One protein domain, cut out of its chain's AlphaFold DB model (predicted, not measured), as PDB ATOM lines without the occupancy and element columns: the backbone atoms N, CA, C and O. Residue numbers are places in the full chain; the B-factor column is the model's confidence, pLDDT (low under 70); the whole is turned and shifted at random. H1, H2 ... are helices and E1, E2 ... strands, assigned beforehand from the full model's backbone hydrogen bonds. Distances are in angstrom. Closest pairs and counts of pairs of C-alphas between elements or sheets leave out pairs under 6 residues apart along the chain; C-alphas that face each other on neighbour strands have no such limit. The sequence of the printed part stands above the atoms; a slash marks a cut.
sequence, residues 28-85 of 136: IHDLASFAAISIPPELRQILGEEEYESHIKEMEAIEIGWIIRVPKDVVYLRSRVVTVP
ATOM      1  N   ILE A  28     -10.499 -40.910  19.846       95.12
ATOM      2  CA  ILE A  28      -9.164 -40.750  20.417       95.12
ATOM      3  C   ILE A  28      -8.876 -39.258  20.544       95.12
ATOM      4  O   ILE A  28      -9.017 -38.518  19.573       95.12
ATOM      5  N   HIS A  29      -8.463 -38.841  21.736       96.12
ATOM      6  CA  HIS A  29      -8.070 -37.473  22.059       96.12
ATOM      7  C   HIS A  29      -6.591 -37.461  22.440       96.12
ATOM      8  O   HIS A  29      -6.151 -38.295  23.229       96.12
ATOM      9  N   ASP A  30      -5.836 -36.512  21.897       96.38
ATOM     10  CA  ASP A  30      -4.437 -36.260  22.251       96.38
ATOM     11  C   ASP A  30      -4.341 -34.829  22.781       96.38
ATOM     12  O   ASP A  30      -4.628 -33.867  22.066       96.38
ATOM     13  N   LEU A  31      -4.026 -34.706  24.067       96.25
ATOM     14  CA  LEU A  31      -4.036 -33.459  24.813       96.25
ATOM     15  C   LEU A  31      -2.655 -33.178  25.401       96.25
ATOM     16  O   LEU A  31      -1.936 -34.080  25.838       96.25
ATOM     17  N   ALA A  32      -2.323 -31.891  25.477       95.44
ATOM     18  CA  ALA A  32      -1.149 -31.390  26.177       95.44
ATOM     19  C   ALA A  32      -1.568 -30.686  27.474       95.44
ATOM     20  O   ALA A  32      -2.579 -29.982  27.512       95.44
ATOM     21  N   SER A  33      -0.783 -30.857  28.533       94.88
ATOM     22  CA  SER A  33      -0.975 -30.180  29.816       94.88
ATOM     23  C   SER A  33       0.355 -29.884  30.511       94.88
ATOM     24  O   SER A  33       1.431 -30.170  29.978       94.88
ATOM     25  N   PHE A  34       0.276 -29.294  31.702       94.00
ATOM     26  CA  PHE A  34       1.422 -29.005  32.555       94.00
ATOM     27  C   PHE A  34       1.190 -29.588  33.949       94.00
ATOM     28  O   PHE A  34       0.098 -29.457  34.503       94.00
ATOM     29  N   ALA A  35       2.222 -30.208  34.512       93.44
ATOM     30  CA  ALA A  35       2.262 -30.664  35.892       93.44
ATOM     31  C   ALA A  35       3.138 -29.696  36.693       93.44
ATOM     32  O   ALA A  35       4.349 -29.639  36.491       93.44
ATOM     33  N   ALA A  36       2.522 -28.916  37.579       92.88
ATOM     34  CA  ALA A  36       3.243 -27.975  38.425       92.88
ATOM     35  C   ALA A  36       3.746 -28.672  39.693       92.88
ATOM     36  O   ALA A  36       2.959 -29.287  40.414       92.88
ATOM     37  N   ILE A  37       5.040 -28.545  39.976       91.69
ATOM     38  CA  ILE A  37       5.660 -29.057  41.199       91.69
ATOM     39  C   ILE A  37       6.234 -27.879  41.975       91.69
ATOM     40  O   ILE A  37       6.991 -27.070  41.439       91.69
ATOM     41  N   SER A  38       5.873 -27.779  43.251       91.38
ATOM     42  CA  SER A  38       6.499 -26.835  44.170       91.38
ATOM     43  C   SER A  38       7.590 -27.534  44.953       91.38
ATOM     44  O   SER A  38       7.331 -28.541  45.611       91.38
ATOM     45  N   ILE A  39       8.796 -26.981  44.894       88.38
ATOM     46  CA  ILE A  39       9.956 -27.543  45.576       88.38
ATOM     47  C   ILE A  39      10.241 -26.695  46.816       88.38
ATOM     48  O   ILE A  39      10.319 -25.468  46.703       88.38
ATOM     49  N   PRO A  40      10.342 -27.319  48.003       88.44
ATOM     50  CA  PRO A  40      10.639 -26.604  49.234       88.44
ATOM     51  C   PRO A  40      11.960 -25.819  49.127       88.44
ATOM     52  O   PRO A  40      12.953 -26.369  48.643       88.44
ATOM     53  N   PRO A  41      12.023 -24.554  49.576       86.50
ATOM     54  CA  PRO A  41      13.242 -23.747  49.500       86.50
ATOM     55  C   PRO A  41      14.387 -24.304  50.360       86.50
ATOM     56  O   PRO A  41      15.549 -23.990  50.116       86.50
ATOM     57  N   GLU A  42      14.091 -25.149  51.346       90.44
ATOM     58  CA  GLU A  42      15.079 -25.822  52.190       90.44
ATOM     59  C   GLU A  42      15.997 -26.736  51.366       90.44
ATOM     60  O   GLU A  42      17.179 -26.864  51.681       90.44
ATOM     61  N   LEU A  43      15.500 -27.306  50.261       89.81
ATOM     62  CA  LEU A  43      16.309 -28.122  49.351       89.81
ATOM     63  C   LEU A  43      17.462 -27.323  48.739       89.81
ATOM     64  O   LEU A  43      18.563 -27.849  48.609       89.81
ATOM     65  N   ARG A  44      17.243 -26.039  48.445       91.06
ATOM     66  CA  ARG A  44      18.286 -25.135  47.946       91.06
ATOM     67  C   ARG A  44      19.396 -24.915  48.974       91.06
ATOM     68  O   ARG A  44      20.558 -24.800  48.606       91.06
ATOM     69  N   GLN A  45      19.053 -24.883  50.263       92.19
ATOM     70  CA  GLN A  45      20.033 -24.725  51.346       92.19
ATOM     71  C   GLN A  45      20.855 -25.999  51.571       92.19
ATOM     72  O   GLN A  45      22.025 -25.910  51.926       92.19
ATOM     73  N   ILE A  46      20.242 -27.171  51.379       95.19
ATOM     74  CA  ILE A  46      20.891 -28.474  51.570       95.19
ATOM     75  C   ILE A  46      21.808 -28.814  50.391       95.19
ATOM     76  O   ILE A  46      22.911 -29.309  50.606       95.19
ATOM     77  N   LEU A  47      21.345 -28.577  49.161       94.00
ATOM     78  CA  LEU A  47      22.057 -28.968  47.943       94.00
ATOM     79  C   LEU A  47      23.068 -27.922  47.471       94.00
ATOM     80  O   LEU A  47      24.065 -28.295  46.871       94.00
ATOM     81  N   GLY A  48      22.827 -26.639  47.756       93.38
ATOM     82  CA  GLY A  48      23.530 -25.540  47.100       93.38
ATOM     83  C   GLY A  48      22.789 -25.046  45.855       93.38
ATOM     84  O   GLY A  48      21.860 -25.685  45.362       93.38
ATOM     85  N   GLU A  49      23.166 -23.859  45.370       91.81
ATOM     86  CA  GLU A  49      22.491 -23.196  44.243       91.81
ATOM     87  C   GLU A  49      22.620 -23.975  42.933       91.81
ATOM     88  O   GLU A  49      21.649 -24.120  42.194       91.81
ATOM     89  N   GLU A  50      23.833 -24.432  42.632       93.94
ATOM     90  CA  GLU A  50      24.178 -25.010  41.338       93.94
ATOM     91  C   GLU A  50      23.494 -26.365  41.151       93.94
ATOM     92  O   GLU A  50      22.816 -26.592  40.147       93.94
ATOM     93  N   GLU A  51      23.592 -27.229  42.158       94.75
ATOM     94  CA  GLU A  51      22.955 -28.539  42.197       94.75
ATOM     95  C   GLU A  51      21.432 -28.413  42.199       94.75
ATOM     96  O   GLU A  51      20.752 -29.137  41.470       94.75
ATOM     97  N   TYR A  52      20.887 -27.464  42.968       92.88
ATOM     98  CA  TYR A  52      19.457 -27.176  42.967       92.88
ATOM     99  C   TYR A  52      18.974 -26.832  41.555       92.88
ATOM    100  O   TYR A  52      18.105 -27.520  41.024       92.88
ATOM    101  N   GLU A  53      19.571 -25.834  40.901       91.94
ATOM    102  CA  GLU A  53      19.181 -25.410  39.549       91.94
ATOM    103  C   GLU A  53      19.401 -26.505  38.490       91.94
ATOM    104  O   GLU A  53      18.626 -26.611  37.534       91.94
ATOM    105  N   SER A  54      20.430 -27.345  38.646       94.62
ATOM    106  CA  SER A  54      20.646 -28.503  37.770       94.62
ATOM    107  C   SER A  54      19.491 -29.498  37.878       94.62
ATOM    108  O   SER A  54      18.899 -29.876  36.865       94.62
ATOM    109  N   HIS A  55      19.104 -29.866  39.100       93.06
ATOM    110  CA  HIS A  55      18.009 -30.807  39.325       93.06
ATOM    111  C   HIS A  55      16.642 -30.243  38.930       93.06
ATOM    112  O   HIS A  55      15.804 -30.988  38.422       93.06
ATOM    113  N   ILE A  56      16.416 -28.934  39.086       93.00
ATOM    114  CA  ILE A  56      15.216 -28.270  38.554       93.00
ATOM    115  C   ILE A  56      15.110 -28.497  37.045       93.00
ATOM    116  O   ILE A  56      14.077 -28.958  36.561       93.00
ATOM    117  N   LYS A  57      16.189 -28.241  36.297       93.62
ATOM    118  CA  LYS A  57      16.205 -28.424  34.837       93.62
ATOM    119  C   LYS A  57      16.009 -29.880  34.432       93.62
ATOM    120  O   LYS A  57      15.293 -30.151  33.471       93.62
ATOM    121  N   GLU A  58      16.622 -30.812  35.158       94.38
ATOM    122  CA  GLU A  58      16.417 -32.248  34.943       94.38
ATOM    123  C   GLU A  58      14.952 -32.643  35.155       94.38
ATOM    124  O   GLU A  58      14.391 -33.370  34.338       94.38
ATOM    125  N   MET A  59      14.308 -32.131  36.209       92.44
ATOM    126  CA  MET A  59      12.892 -32.382  36.475       92.44
ATOM    127  C   MET A  59      11.983 -31.792  35.394       92.44
ATOM    128  O   MET A  59      11.053 -32.463  34.954       92.44
ATOM    129  N   GLU A  60      12.241 -30.565  34.941       93.94
ATOM    130  CA  GLU A  60      11.449 -29.907  33.891       93.94
ATOM    131  C   GLU A  60      11.616 -30.553  32.508       93.94
ATOM    132  O   GLU A  60      10.753 -30.404  31.640       93.94
ATOM    133  N   ALA A  61      12.687 -31.324  32.299       94.62
ATOM    134  CA  ALA A  61      12.860 -32.136  31.098       94.62
ATOM    135  C   ALA A  61      11.955 -33.385  31.072       94.62
ATOM    136  O   ALA A  61      11.829 -34.026  30.026       94.62
ATOM    137  N   ILE A  62      11.318 -33.743  32.194       94.56
ATOM    138  CA  ILE A  62      10.442 -34.914  32.296       94.56
ATOM    139  C   ILE A  62       9.060 -34.607  31.705       94.56
ATOM    140  O   ILE A  62       8.442 -33.569  31.961       94.56
ATOM    141  N   GLU A  63       8.531 -35.578  30.960       94.81
ATOM    142  CA  GLU A  63       7.153 -35.584  30.478       94.81
ATOM    143  C   GLU A  63       6.364 -36.731  31.122       94.81
ATOM    144  O   GLU A  63       6.784 -37.889  31.105       94.81
ATOM    145  N   ILE A  64       5.198 -36.413  31.687       95.00
ATOM    146  CA  ILE A  64       4.292 -37.372  32.320       95.00
ATOM    147  C   ILE A  64       3.133 -37.665  31.366       95.00
ATOM    148  O   ILE A  64       2.293 -36.802  31.095       95.00
ATOM    149  N   GLY A  65       3.070 -38.904  30.881       95.38
ATOM    150  CA  GLY A  65       1.975 -39.399  30.052       95.38
ATOM    151  C   GLY A  65       0.878 -40.070  30.879       95.38
ATOM    152  O   GLY A  65       1.159 -40.976  31.661       95.38
ATOM    153  N   TRP A  66      -0.377 -39.688  30.654       96.25
ATOM    154  CA  TRP A  66      -1.553 -40.360  31.207       96.25
ATOM    155  C   TRP A  66      -2.404 -40.927  30.076       96.25
ATOM    156  O   TRP A  66      -2.620 -40.271  29.057       96.25
ATOM    157  N   ILE A  67      -2.917 -42.139  30.273       96.19
ATOM    158  CA  ILE A  67      -3.864 -42.770  29.352       96.19
ATOM    159  C   ILE A  67      -5.172 -42.974  30.108       96.19
ATOM    160  O   ILE A  67      -5.277 -43.860  30.954       96.19
ATOM    161  N   ILE A  68      -6.171 -42.154  29.799       95.94
ATOM    162  CA  ILE A  68      -7.490 -42.200  30.432       95.94
ATOM    163  C   ILE A  68      -8.445 -42.895  29.466       95.94
ATOM    164  O   ILE A  68      -8.609 -42.470  28.322       95.94
ATOM    165  N   ARG A  69      -9.069 -43.985  29.912       95.19
ATOM    166  CA  ARG A  69     -10.023 -44.757  29.109       95.19
ATOM    167  C   ARG A  69     -11.406 -44.646  29.731       95.19
ATOM    168  O   ARG A  69     -11.590 -45.031  30.882       95.19
ATOM    169  N   VAL A  70     -12.366 -44.150  28.963       92.25
ATOM    170  CA  VAL A  70     -13.787 -44.107  29.333       92.25
ATOM    171  C   VAL A  70     -14.620 -44.695  28.183       92.25
ATOM    172  O   VAL A  70     -14.100 -44.879  27.081       92.25
ATOM    173  N   PRO A  71     -15.896 -45.069  28.389       93.06
ATOM    174  CA  PRO A  71     -16.695 -45.645  27.312       93.06
ATOM    175  C   PRO A  71     -16.714 -44.742  26.071       93.06
ATOM    176  O   PRO A  71     -17.080 -43.576  26.166       93.06
ATOM    177  N   LYS A  72     -16.352 -45.306  24.911       91.56
ATOM    178  CA  LYS A  72     -16.246 -44.625  23.604       91.56
ATOM    179  C   LYS A  72     -15.152 -43.556  23.482       91.56
ATOM    180  O   LYS A  72     -15.052 -42.976  22.404       91.56
ATOM    181  N   ASP A  73     -14.316 -43.326  24.494       94.31
ATOM    182  CA  ASP A  73     -13.242 -42.330  24.428       94.31
ATOM    183  C   ASP A  73     -11.926 -42.839  25.046       94.31
ATOM    184  O   ASP A  73     -11.887 -43.446  26.118       94.31
ATOM    185  N   VAL A  74     -10.816 -42.545  24.374       95.44
ATOM    186  CA  VAL A  74      -9.452 -42.741  24.878       95.44
ATOM    187  C   VAL A  74      -8.740 -41.400  24.833       95.44
ATOM    188  O   VAL A  74      -8.685 -40.774  23.779       95.44
ATOM    189  N   VAL A  75      -8.189 -40.959  25.960       97.06
ATOM    190  CA  VAL A  75      -7.458 -39.694  26.068       97.06
ATOM    191  C   VAL A  75      -6.000 -39.986  26.397       97.06
ATOM    192  O   VAL A  75      -5.703 -40.577  27.434       97.06
ATOM    193  N   TYR A  76      -5.100 -39.549  25.523       97.75
ATOM    194  CA  TYR A  76      -3.670 -39.448  25.785       97.75
ATOM    195  C   TYR A  76      -3.380 -38.033  26.272       97.75
ATOM    196  O   TYR A  76      -3.611 -37.070  25.549       97.75
ATOM    197  N   LEU A  77      -2.907 -37.901  27.505       97.62
ATOM    198  CA  LEU A  77      -2.571 -36.615  28.103       97.62
ATOM    199  C   LEU A  77      -1.067 -36.561  28.361       97.62
ATOM    200  O   LEU A  77      -0.561 -37.260  29.237       97.62
ATOM    201  N   ARG A  78      -0.357 -35.719  27.611       96.94
ATOM    202  CA  ARG A  78       1.076 -35.455  27.790       96.94
ATOM    203  C   ARG A  78       1.269 -34.217  28.645       96.94
ATOM    204  O   ARG A  78       0.813 -33.136  28.277       96.94
ATOM    205  N   SER A  79       1.916 -34.370  29.789       97.06
ATOM    206  CA  SER A  79       2.049 -33.311  30.790       97.06
ATOM    207  C   SER A  79       3.513 -32.944  30.956       97.06
ATOM    208  O   SER A  79       4.300 -33.774  31.405       97.06
ATOM    209  N   ARG A  80       3.891 -31.711  30.617       96.19
ATOM    210  CA  ARG A  80       5.252 -31.220  30.878       96.19
ATOM    211  C   ARG A  80       5.383 -30.786  32.326       96.19
ATOM    212  O   ARG A  80       4.497 -30.099  32.834       96.19
ATOM    213  N   VAL A  81       6.468 -31.174  32.979       95.94
ATOM    214  CA  VAL A  81       6.744 -30.729  34.344       95.94
ATOM    215  C   VAL A  81       7.212 -29.277  34.318       95.94
ATOM    216  O   VAL A  81       8.032 -28.895  33.490       95.94
ATOM    217  N   VAL A  82       6.664 -28.463  35.215       93.81
ATOM    218  CA  VAL A  82       7.109 -27.086  35.456       93.81
ATOM    219  C   VAL A  82       7.293 -26.885  36.948       93.81
ATOM    220  O   VAL A  82       6.468 -27.337  37.750       93.81
ATOM    221  N   THR A  83       8.362 -26.204  37.337       91.38
ATOM    222  CA  THR A  83       8.581 -25.862  38.740       91.38
ATOM    223  C   THR A  83       7.962 -24.509  39.058       91.38
ATOM    224  O   THR A  83       8.003 -23.567  38.266       91.38
ATOM    225  N   VAL A  84       7.308 -24.414  40.215       88.50
ATOM    226  CA  VAL A  84       6.697 -23.165  40.683       88.50
ATOM    227  C   VAL A  84       7.136 -22.871  42.116       88.50
ATOM    228  O   VAL A  84       7.266 -23.805  42.912       88.50
ATOM    229  N   PRO A  85       7.350 -21.595  42.489       79.81
ATOM    230  CA  PRO A  85       7.796 -21.244  43.831       79.81
ATOM    231  C   PRO A  85       6.854 -21.776  44.916       79.81
ATOM    232  O   PRO A  85       5.629 -21.635  44.826       79.81
TER     233      PRO A  85
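Overview. This is residues 28 to 85 of the 136 residues of an uncharacterized protein of Polaromonas sp. (strain JS666 / ATCC BAA-500) (UniProt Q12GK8). A long, twisted ribbon of three strands makes most of a rod, with helix H2 beyond the start of E2, beside E3's later residues, and short H1 near that tip. The 58 printed residues run E1, H1, H2, E2, E3; the mixed sheet's order is E1 E3 E2. The class is mixed, helices and strands; the whole is only just extended, close to loose, radius of gyration of the C-alphas 15.5 A, spans 50 by 16 by 12 A.

Arrangement. Start at E1, residues 28 to 39, parallel to E3, residues 73 to 85, at 21 degrees; N 31 and O 76 are within hydrogen-bond range, 2.8 A. H1, residues 42 to 47, is close to but not clearly touching H2, residues 49 to 60, about perpendicular at 74 degrees; their closest C-alphas, Arg 44 and Tyr 52, are 5.5 A apart. H2 is on the sheet, over none of its strands, its height over the sheet 4.5 A, only just above the sheet's level; its C-alpha closest to E3 is Glu 60, 4.8 A from that of Val 81. E2, residues 63 to 70, forms an antiparallel hairpin with E3, at 146 degrees; look for N 66 and O 77, 2.8 A. In H1 and H2 every O i to N i+4 pair is within hydrogen-bond range.

Along the chain. Find C-alpha 28 at (-9.164, -40.750, 20.417); E1 runs 34.2 A from there. H1 spans 8.8 A, H2 16.6 A and E2 22.6 A. E3 runs 35.5 A to C-alpha 85 at (7.796, -21.244, 43.831).

Size, cuts and confidence. The C-alphas farthest apart, Gly 48 and Lys 72, are 50.0 A apart. The printed part has no cut, its four links are tight, and no printed residue is under 70 in pLDDT.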